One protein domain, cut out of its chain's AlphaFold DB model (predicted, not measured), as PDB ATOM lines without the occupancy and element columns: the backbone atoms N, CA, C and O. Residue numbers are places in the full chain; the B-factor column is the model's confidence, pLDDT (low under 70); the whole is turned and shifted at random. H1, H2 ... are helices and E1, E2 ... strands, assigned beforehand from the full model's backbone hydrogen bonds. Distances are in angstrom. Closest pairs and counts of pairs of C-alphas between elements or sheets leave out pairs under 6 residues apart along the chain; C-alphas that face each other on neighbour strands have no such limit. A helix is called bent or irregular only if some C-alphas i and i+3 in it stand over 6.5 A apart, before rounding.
ATOM      1  N   TYR A 679     -20.249  29.248  22.283       56.16
ATOM      2  CA  TYR A 679     -20.428  29.939  23.562       56.16
ATOM      3  C   TYR A 679     -21.107  28.969  24.537       56.16
ATOM      4  O   TYR A 679     -22.215  28.527  24.251       56.16
ATOM      5  N   HIS A 680     -20.430  28.632  25.641       61.88
ATOM      6  CA  HIS A 680     -20.884  27.743  26.728       61.88
ATOM      7  C   HIS A 680     -20.491  26.253  26.690       61.88
ATOM      8  O   HIS A 680     -20.914  25.533  27.598       61.88
ATOM      9  N   SER A 681     -19.654  25.767  25.763       84.38
ATOM     10  CA  SER A 681     -19.123  24.398  25.905       84.38
ATOM     11  C   SER A 681     -18.123  24.329  27.076       84.38
ATOM     12  O   SER A 681     -17.051  24.934  27.049       84.38
ATOM     13  N   ILE A 682     -18.502  23.624  28.151       89.31
ATOM     14  CA  ILE A 682     -17.641  23.404  29.330       89.31
ATOM     15  C   ILE A 682     -16.343  22.721  28.891       89.31
ATOM     16  O   ILE A 682     -15.273  23.076  29.369       89.31
ATOM     17  N   GLU A 683     -16.436  21.795  27.931       93.12
ATOM     18  CA  GLU A 683     -15.292  21.074  27.372       93.12
ATOM     19  C   GLU A 683     -14.206  22.027  26.854       93.12
ATOM     20  O   GLU A 683     -13.038  21.883  27.209       93.12
ATOM     21  N   TYR A 684     -14.580  23.032  26.054       91.69
ATOM     22  CA  TYR A 684     -13.627  23.998  25.509       91.69
ATOM     23  C   TYR A 684     -12.991  24.856  26.605       91.69
ATOM     24  O   TYR A 684     -11.778  25.056  26.599       91.69
ATOM     25  N   GLU A 685     -13.789  25.338  27.559       89.88
ATOM     26  CA  GLU A 685     -13.292  26.159  28.666       89.88
ATOM     27  C   GLU A 685     -12.333  25.383  29.579       89.88
ATOM     28  O   GLU A 685     -11.327  25.935  30.016       89.88
ATOM     29  N   ILE A 686     -12.586  24.099  29.837       93.19
ATOM     30  CA  ILE A 686     -11.662  23.254  30.610       93.19
ATOM     31  C   ILE A 686     -10.329  23.068  29.876       93.19
ATOM     32  O   ILE A 686      -9.279  23.144  30.507       93.19
ATOM     33  N   LEU A 687     -10.358  22.849  28.558       91.62
ATOM     34  CA  LEU A 687      -9.143  22.631  27.766       91.62
ATOM     35  C   LEU A 687      -8.343  23.913  27.512       91.62
ATOM     36  O   LEU A 687      -7.118  23.863  27.417       91.62
ATOM     37  N   LYS A 688      -9.025  25.051  27.367       88.50
ATOM     38  CA  LYS A 688      -8.394  26.350  27.119       88.50
ATOM     39  C   LYS A 688      -7.765  26.928  28.386       88.50
ATOM     40  O   LYS A 688      -6.701  27.540  28.318       88.50
ATOM     41  N   ASN A 689      -8.452  26.795  29.516       80.81
ATOM     42  CA  ASN A 689      -8.004  27.367  30.779       80.81
ATOM     43  C   ASN A 689      -7.073  26.378  31.511       80.81
ATOM     44  O   ASN A 689      -6.778  25.297  31.008       80.81
ATOM     45  N   PHE A 690      -6.554  26.752  32.684       86.81
ATOM     46  CA  PHE A 690      -5.630  25.920  33.483       86.81
ATOM     47  C   PHE A 690      -4.240  25.681  32.872       86.81
ATOM     48  O   PHE A 690      -3.633  24.630  33.084       86.81
ATOM     49  N   GLY A 691      -3.726  26.642  32.098       77.31
ATOM     50  CA  GLY A 691      -2.349  26.596  31.589       77.31
ATOM     51  C   GLY A 691      -2.043  25.372  30.720       77.31
ATOM     52  O   GLY A 691      -0.904  24.923  30.684       77.31
ATOM     53  N   GLY A 692      -3.057  24.788  30.069       83.94
ATOM     54  CA  GLY A 692      -2.901  23.608  29.216       83.94
ATOM     55  C   GLY A 692      -2.822  22.266  29.953       83.94
ATOM     56  O   GLY A 692      -2.721  21.234  29.293       83.94
ATOM     57  N   LYS A 693      -2.935  22.229  31.290       90.44
ATOM     58  CA  LYS A 693      -2.902  20.978  32.071       90.44
ATOM     59  C   LYS A 693      -3.912  19.946  31.557       90.44
ATOM     60  O   LYS A 693      -3.548  18.830  31.204       90.44
ATOM     61  N   TYR A 694      -5.183  20.335  31.468       93.25
ATOM     62  CA  TYR A 694      -6.249  19.427  31.039       93.25
ATOM     63  C   TYR A 694      -6.242  19.156  29.534       93.25
ATOM     64  O   TYR A 694      -6.738  18.117  29.103       93.25
ATOM     65  N   PHE A 695      -5.636  20.042  28.738       92.31
ATOM     66  CA  PHE A 695      -5.337  19.752  27.339       92.31
ATOM     67  C   PHE A 695      -4.366  18.573  27.223       92.31
ATOM     68  O   PHE A 695      -4.644  17.631  26.480       92.31
ATOM     69  N   GLN A 696      -3.280  18.585  28.004       91.25
ATOM     70  CA  GLN A 696      -2.309  17.493  28.020       91.25
ATOM     71  C   GLN A 696      -2.930  16.190  28.536       91.25
ATOM     72  O   GLN A 696      -2.806  15.162  27.875       91.25
ATOM     73  N   GLU A 697      -3.669  16.229  29.651       94.50
ATOM     74  CA  GLU A 697      -4.311  15.025  30.202       94.50
ATOM     75  C   GLU A 697      -5.303  14.383  29.213       94.50
ATOM     76  O   GLU A 697      -5.336  13.154  29.076       94.50
ATOM     77  N   LEU A 698      -6.098  15.192  28.497       95.12
ATOM     78  CA  LEU A 698      -6.990  14.674  27.457       95.12
ATOM     79  C   LEU A 698      -6.199  14.148  26.254       95.12
ATOM     80  O   LEU A 698      -6.547  13.098  25.715       95.12
ATOM     81  N   SER A 699      -5.136  14.840  25.837       93.44
ATOM     82  CA  SER A 699      -4.255  14.389  24.754       93.44
ATOM     83  C   SER A 699      -3.641  13.018  25.064       93.44
ATOM     84  O   SER A 699      -3.706  12.112  24.232       93.44
ATOM     85  N   ASP A 700      -3.141  12.813  26.283       94.00
ATOM     86  CA  ASP A 700      -2.565  11.540  26.729       94.00
ATOM     87  C   ASP A 700      -3.612  10.417  26.780       94.00
ATOM     88  O   ASP A 700      -3.328   9.262  26.446       94.00
ATOM     89  N   ALA A 701      -4.849  10.740  27.172       94.56
ATOM     90  CA  ALA A 701      -5.958   9.791  27.142       94.56
ATOM     91  C   ALA A 701      -6.353   9.410  25.702       94.56
ATOM     92  O   ALA A 701      -6.595   8.231  25.426       94.56
ATOM     93  N   LEU A 702      -6.365  10.376  24.778       94.56
ATOM     94  CA  LEU A 702      -6.679  10.166  23.361       94.56
ATOM     95  C   LEU A 702      -5.593   9.363  22.628       94.56
ATOM     96  O   LEU A 702      -5.919   8.542  21.764       94.56
ATOM     97  N   LEU A 703      -4.321   9.512  23.008       92.69
ATOM     98  CA  LEU A 703      -3.223   8.721  22.443       92.69
ATOM     99  C   LEU A 703      -3.419   7.213  22.661       92.69
ATOM    100  O   LEU A 703      -3.139   6.424  21.757       92.69
ATOM    101  N   LYS A 704      -3.997   6.807  23.802       94.00
ATOM    102  CA  LYS A 704      -4.314   5.395  24.114       94.00
ATOM    103  C   LYS A 704      -5.367   4.783  23.186       94.00
ATOM    104  O   LYS A 704      -5.513   3.565  23.149       94.00
ATOM    105  N   VAL A 705      -6.103   5.611  22.444       94.38
ATOM    106  CA  VAL A 705      -7.138   5.199  21.484       94.38
ATOM    107  C   VAL A 705      -6.802   5.645  20.055       94.38
ATOM    108  O   VAL A 705      -7.696   5.824  19.231       94.38
ATOM    109  N   HIS A 706      -5.510   5.804  19.743       93.25
ATOM    110  CA  HIS A 706      -5.005   6.206  18.423       93.25
ATOM    111  C   HIS A 706      -5.594   7.529  17.914       93.25
ATOM    112  O   HIS A 706      -5.948   7.663  16.737       93.25
ATOM    113  N   ALA A 707      -5.695   8.523  18.792       94.12
ATOM    114  CA  ALA A 707      -6.070   9.874  18.415       94.12
ATOM    115  C   ALA A 707      -5.102  10.920  18.961       94.12
ATOM    116  O   ALA A 707      -4.407  10.701  19.949       94.12
ATOM    117  N   SER A 708      -5.067  12.068  18.298       91.44
ATOM    118  CA  SER A 708      -4.337  13.254  18.737       91.44
ATOM    119  C   SER A 708      -5.290  14.437  18.861       91.44
ATOM    120  O   SER A 708      -6.261  14.552  18.113       91.44
ATOM    121  N   LEU A 709      -5.035  15.310  19.833       92.44
ATOM    122  CA  LEU A 709      -5.792  16.540  20.031       92.44
ATOM    123  C   LEU A 709      -5.005  17.704  19.426       92.44
ATOM    124  O   LEU A 709      -3.851  17.919  19.784       92.44
ATOM    125  N   ALA A 710      -5.623  18.461  18.525       86.44
ATOM    126  CA  ALA A 710      -5.014  19.637  17.915       86.44
ATOM    127  C   ALA A 710      -5.932  20.849  18.079       86.44
ATOM    128  O   ALA A 710      -7.138  20.757  17.848       86.44
ATOM    129  N   ALA A 711      -5.375  21.999  18.450       82.62
ATOM    130  CA  ALA A 711      -6.094  23.258  18.299       82.62
ATOM    131  C   ALA A 711      -6.311  23.528  16.803       82.62
ATOM    132  O   ALA A 711      -5.420  23.275  15.989       82.62
ATOM    133  N   TYR A 712      -7.489  24.016  16.426       75.56
ATOM    134  CA  TYR A 712      -7.762  24.391  15.041       75.56
ATOM    135  C   TYR A 712      -8.551  25.705  14.990       75.56
ATOM    136  O   TYR A 712      -9.363  26.000  15.872       75.56
ATOM    137  N   HIS A 713      -8.272  26.497  13.955       61.38
ATOM    138  CA  HIS A 713      -8.870  27.805  13.702       61.38
ATOM    139  C   HIS A 713      -9.393  27.809  12.263       61.38
ATOM    140  O   HIS A 713      -8.606  27.618  11.338       61.38
ATOM    141  N   ILE A 714     -10.705  27.980  12.073       57.31
ATOM    142  CA  ILE A 714     -11.322  28.117  10.737       57.31
ATOM    143  C   ILE A 714     -11.725  29.578  10.518       57.31
ATOM    144  O   ILE A 714     -11.302  30.178   9.537       57.31
ATOM    145  N   ASP A 715     -12.448  30.177  11.467       58.59
ATOM    146  CA  ASP A 715     -12.836  31.593  11.494       58.59
ATOM    147  C   ASP A 715     -13.111  32.064  12.945       58.59
ATOM    148  O   ASP A 715     -13.026  31.273  13.889       58.59
ATOM    149  N   GLU A 716     -13.463  33.341  13.156       51.16
ATOM    150  CA  GLU A 716     -13.740  33.910  14.495       51.16
ATOM    151  C   GLU A 716     -14.826  33.153  15.295       51.16
ATOM    152  O   GLU A 716     -14.889  33.270  16.527       51.16
ATOM    153  N   ARG A 717     -15.685  32.374  14.621       51.47
ATOM    154  CA  ARG A 717     -16.843  31.681  15.203       51.47
ATOM    155  C   ARG A 717     -16.608  30.179  15.403       51.47
ATOM    156  O   ARG A 717     -17.281  29.590  16.251       51.47
ATOM    157  N   GLU A 718     -15.642  29.582  14.706       60.62
ATOM    158  CA  GLU A 718     -15.362  28.137  14.679       60.62
ATOM    159  C   GLU A 718     -13.996  27.736  15.270       60.62
ATOM    160  O   GLU A 718     -13.425  26.707  14.904       60.62
ATOM    161  N   ASN A 719     -13.460  28.504  16.220       72.94
ATOM    162  CA  ASN A 719     -12.285  28.060  16.979       72.94
ATOM    163  C   ASN A 719     -12.627  26.842  17.848       72.94
ATOM    164  O   ASN A 719     -13.747  26.710  18.340       72.94
ATOM    165  N   GLY A 720     -11.674  25.943  18.068       87.62
ATOM    166  CA  GLY A 720     -11.924  24.759  18.885       87.62
ATOM    167  C   GLY A 720     -10.735  23.815  18.963       87.62
ATOM    168  O   GLY A 720      -9.612  24.156  18.590       87.62
ATOM    169  N   PHE A 721     -11.007  22.598  19.424       88.44
ATOM    170  CA  PHE A 721     -10.059  21.490  19.375       88.44
ATOM    171  C   PHE A 721     -10.587  20.383  18.470       88.44
ATOM    172  O   PHE A 721     -11.750  19.996  18.559       88.44
ATOM    173  N   ARG A 722      -9.742  19.869  17.583       89.44
ATOM    174  CA  ARG A 722     -10.060  18.772  16.676       89.44
ATOM    175  C   ARG A 722      -9.357  17.525  17.170       89.44
ATOM    176  O   ARG A 722      -8.167  17.558  17.472       89.44
ATOM    177  N   ILE A 723     -10.102  16.431  17.226       90.88
ATOM    178  CA  ILE A 723      -9.550  15.116  17.523       90.88
ATOM    179  C   ILE A 723      -9.237  14.452  16.184       90.88
ATOM    180  O   ILE A 723     -10.133  14.185  15.382       90.88
ATOM    181  N   LEU A 724      -7.952  14.254  15.918       89.94
ATOM    182  CA  LEU A 724      -7.435  13.672  14.689       89.94
ATOM    183  C   LEU A 724      -7.194  12.177  14.892       89.94
ATOM    184  O   LEU A 724      -6.649  11.752  15.907       89.94
ATOM    185  N   CYS A 725      -7.594  11.372  13.911       92.31
ATOM    186  CA  CYS A 725      -7.311   9.942  13.897       92.31
ATOM    187  C   CYS A 725      -5.863   9.686  13.464       92.31
ATOM    188  O   CYS A 725      -5.427  10.195  12.425       92.31
ATOM    189  N   ASN A 726      -5.151   8.845  14.213       90.94
ATOM    190  CA  ASN A 726      -3.765   8.466  13.932       90.94
ATOM    191  C   ASN A 726      -3.645   7.115  13.203       90.94
ATOM    192  O   ASN A 726      -2.548   6.578  13.103       90.94
ATOM    193  N   PHE A 727      -4.738   6.556  12.677       89.12
ATOM    194  CA  PHE A 727      -4.668   5.346  11.852       89.12
ATOM    195  C   PHE A 727      -3.843   5.560  10.582       89.12
ATOM    196  O   PHE A 727      -3.777   6.675  10.045       89.12
ATOM    197  N   GLU A 728      -3.276   4.473  10.066       87.75
ATOM    198  CA  GLU A 728      -2.678   4.432   8.734       87.75
ATOM    199  C   GLU A 728      -3.729   4.706   7.645       87.75
ATOM    200  O   GLU A 728      -4.934   4.530   7.849       87.75
ATOM    201  N   LYS A 729      -3.288   5.154   6.461       85.25
ATOM    202  CA  LYS A 729      -4.196   5.565   5.371       85.25
ATOM    203  C   LYS A 729      -5.169   4.463   4.940       85.25
ATOM    204  O   LYS A 729      -6.291   4.792   4.563       85.25
ATOM    205  N   GLU A 730      -4.765   3.195   4.988       83.06
ATOM    206  CA  GLU A 730      -5.639   2.074   4.617       83.06
ATOM    207  C   GLU A 730      -6.709   1.805   5.676       83.06
ATOM    208  O   GLU A 730      -7.886   1.652   5.350       83.06
ATOM    209  N   ASP A 731      -6.343   1.883   6.953       84.06
ATOM    210  CA  ASP A 731      -7.283   1.712   8.058       84.06
ATOM    211  C   ASP A 731      -8.321   2.834   8.128       84.06
ATOM    212  O   ASP A 731      -9.471   2.590   8.500       84.06
ATOM    213  N   ARG A 732      -7.973   4.042   7.663       83.94
ATOM    214  CA  ARG A 732      -8.926   5.157   7.528       83.94
ATOM    215  C   ARG A 732     -10.023   4.916   6.494       83.94
ATOM    216  O   ARG A 732     -11.012   5.641   6.511       83.94
ATOM    217  N   LYS A 733      -9.870   3.939   5.596       81.31
ATOM    218  CA  LYS A 733     -10.903   3.580   4.607       81.31
ATOM    219  C   LYS A 733     -11.882   2.532   5.140       81.31
ATOM    220  O   LYS A 733     -12.916   2.306   4.518       81.31
ATOM    221  N   ASN A 734     -11.570   1.890   6.267       82.00
ATOM    222  CA  ASN A 734     -12.402   0.845   6.849       82.00
ATOM    223  C   ASN A 734     -13.433   1.454   7.812       82.00
ATOM    224  O   ASN A 734     -13.105   1.818   8.940       82.00
ATOM    225  N   GLU A 735     -14.690   1.541   7.374       81.44
ATOM    226  CA  GLU A 735     -15.771   2.159   8.153       81.44
ATOM    227  C   GLU A 735     -15.967   1.505   9.531       81.44
ATOM    228  O   GLU A 735     -16.134   2.222  10.513       81.44
ATOM    229  N   ASN A 736     -15.838   0.178   9.641       82.88
ATOM    230  CA  ASN A 736     -15.994  -0.524  10.920       82.88
ATOM    231  C   ASN A 736     -14.900  -0.137  11.924       82.88
ATOM    232  O   ASN A 736     -15.194   0.095  13.097       82.88
ATOM    233  N   LYS A 737     -13.644  -0.020  11.467       89.00
ATOM    234  CA  LYS A 737     -12.537   0.455  12.316       89.00
ATOM    235  C   LYS A 737     -12.760   1.906  12.748       89.00
ATOM    236  O   LYS A 737     -12.490   2.244  13.898       89.00
ATOM    237  N   ILE A 738     -13.264   2.754  11.848       90.25
ATOM    238  CA  ILE A 738     -13.588   4.155  12.153       90.25
ATOM    239  C   ILE A 738     -14.748   4.270  13.146       90.25
ATOM    240  O   ILE A 738     -14.691   5.125  14.028       90.25
ATOM    241  N   ASP A 739     -15.758   3.408  13.061       86.38
ATOM    242  CA  ASP A 739     -16.872   3.380  14.014       86.38
ATOM    243  C   ASP A 739     -16.425   2.934  15.404       86.38
ATOM    244  O   ASP A 739     -16.745   3.586  16.403       86.38
ATOM    245  N   GLU A 740     -15.630   1.869  15.481       92.19
ATOM    246  CA  GLU A 740     -15.047   1.415  16.742       92.19
ATOM    247  C   GLU A 740     -14.158   2.502  17.366       92.19
ATOM    248  O   GLU A 740     -14.263   2.793  18.561       92.19
ATOM    249  N   TRP A 741     -13.325   3.149  16.548       94.31
ATOM    250  CA  TRP A 741     -12.492   4.275  16.961       94.31
ATOM    251  C   TRP A 741     -13.332   5.449  17.471       94.31
ATOM    252  O   TRP A 741     -13.128   5.899  18.596       94.31
ATOM    253  N   SER A 742     -14.327   5.903  16.705       92.50
ATOM    254  CA  SER A 742     -15.209   7.014  17.082       92.50
ATOM    255  C   SER A 742     -15.915   6.746  18.416       92.50
ATOM    256  O   SER A 742     -15.975   7.625  19.277       92.50
ATOM    257  N   ASN A 743     -16.386   5.516  18.640       92.44
ATOM    258  CA  ASN A 743     -17.004   5.121  19.906       92.44
ATOM    259  C   ASN A 743     -16.016   5.185  21.080       92.44
ATOM    260  O   ASN A 743     -16.353   5.739  22.132       92.44
ATOM    261  N   LYS A 744     -14.780   4.699  20.894       95.38
ATOM    262  CA  LYS A 744     -13.707   4.806  21.902       95.38
ATOM    263  C   LYS A 744     -13.379   6.266  22.227       95.38
ATOM    264  O   LYS A 744     -13.196   6.595  23.398       95.38
ATOM    265  N   ILE A 745     -13.373   7.153  21.230       94.81
ATOM    266  CA  ILE A 745     -13.166   8.595  21.433       94.81
ATOM    267  C   ILE A 745     -14.301   9.209  22.251       94.81
ATOM    268  O   ILE A 745     -14.033   9.907  23.228       94.81
ATOM    269  N   MET A 746     -15.560   8.937  21.904       93.12
ATOM    270  CA  MET A 746     -16.711   9.482  22.637       93.12
ATOM    271  C   MET A 746     -16.751   8.986  24.088       93.12
ATOM    272  O   MET A 746     -17.035   9.768  24.998       93.12
ATOM    273  N   GLN A 747     -16.393   7.721  24.325       94.75
ATOM    274  CA  GLN A 747     -16.253   7.169  25.672       94.75
ATOM    275  C   GLN A 747     -15.111   7.838  26.451       94.75
ATOM    276  O   GLN A 747     -15.314   8.228  27.601       94.75
ATOM    277  N   CYS A 748     -13.943   8.017  25.824       95.44
ATOM    278  CA  CYS A 748     -12.792   8.702  26.415       95.44
ATOM    279  C   CYS A 748     -13.135  10.152  26.799       95.44
ATOM    280  O   CYS A 748     -12.914  10.551  27.943       95.44
ATOM    281  N   LYS A 749     -13.767  10.908  25.887       94.44
ATOM    282  CA  LYS A 749     -14.261  12.269  26.145       94.44
ATOM    283  C   LYS A 749     -15.198  12.308  27.351       94.44
ATOM    284  O   LYS A 749     -14.988  13.114  28.251       94.44
ATOM    285  N   LYS A 750     -16.209  11.433  27.377       93.94
ATOM    286  CA  LYS A 750     -17.193  11.379  28.465       93.94
ATOM    287  C   LYS A 750     -16.517  11.114  29.812       93.94
ATOM    288  O   LYS A 750     -16.668  11.901  30.738       93.94
ATOM    289  N   GLN A 751     -15.692  10.068  29.893       94.19
ATOM    290  CA  GLN A 751     -14.960   9.719  31.117       94.19
ATOM    291  C   GLN A 751     -14.035  10.843  31.605       94.19
ATOM    292  O   GLN A 751     -13.853  11.016  32.812       94.19
ATOM    293  N   PHE A 752     -13.432  11.592  30.680       95.69
ATOM    294  CA  PHE A 752     -12.591  12.734  31.015       95.69
ATOM    295  C   PHE A 752     -13.418  13.908  31.558       95.69
ATOM    296  O   PHE A 752     -13.132  14.408  32.648       95.69
TER     297      PHE A 752
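Overview. This is residues 679 to 752 of the 964 residues of a protein of Brachionus calyciflorus (UniProt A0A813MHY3). A two-stranded hairpin, E1 and E2, has H2 over one face and its other face bare. H1 makes a corner with H2 near one end of the hairpin, and H3 meets H2 with its last residues, 745 to 752, while residues 728 to 736 stick out beyond the hairpin's other end. The printed part has 74 residues with three named helices and two named strands, in the order H1, H2, E1, E2, H3; the sheet is antiparallel and the class is mixed. The whole is only just compact, close to loose, with a radius of gyration of the C-alphas of 13.3 A and spans of 35 by 27 by 18 A.

Arrangement. E1, residues 707 to 712, and E2, residues 720 to 725, form an antiparallel hairpin at 148 degrees; N 710 and O 722 are 2.9 A apart and N 722 and O 710 2.8 A, within hydrogen-bond range. H2, residues 690 to 703, comes closest to E1 at the C-alphas of Ser 699 and Leu 709, 5.4 A apart. H1, residues 682 to 688, and H2 touch only at the corner, about perpendicular at 75 degrees; their closest C-alphas, of Leu 687 and Phe 695, are 4.8 A apart. H3, residues 735 to 752, touches H2 with residues 745 to 752 alone, opposite ways at 35.5 degrees, only just a steep tilt; their closest C-alphas, of Leu 698 and Phe 752, are 6.9 A apart. H3 and E2 are near each other, with 6 pairs of C-alphas within 10 A; H1 and H3 are apart. Every O i to N i+4 pair is within hydrogen-bond range in H1 and H3, and 8 of 10 in H2.

Along the chain. E1 spans 15.0 A and E2 16.3 A. H3 spans 25.4 A and ends at C-alpha 752 (-12.591, 12.734, 31.015). H2 spans 20.6 A and is irregular: C-alphas 691 and 694 are 8.2 A apart. H1, 10.0 A long, begins at C-alpha 682 (-17.641, 23.404, 29.330).

Size, cuts and confidence. The C-alphas of Phe 690 and Glu 730 are the two farthest apart, 37.4 A. The printed part has no cut and no long link. Its mean pLDDT is 86.1; residues 679 to 680 and 713 to 718 are under 70.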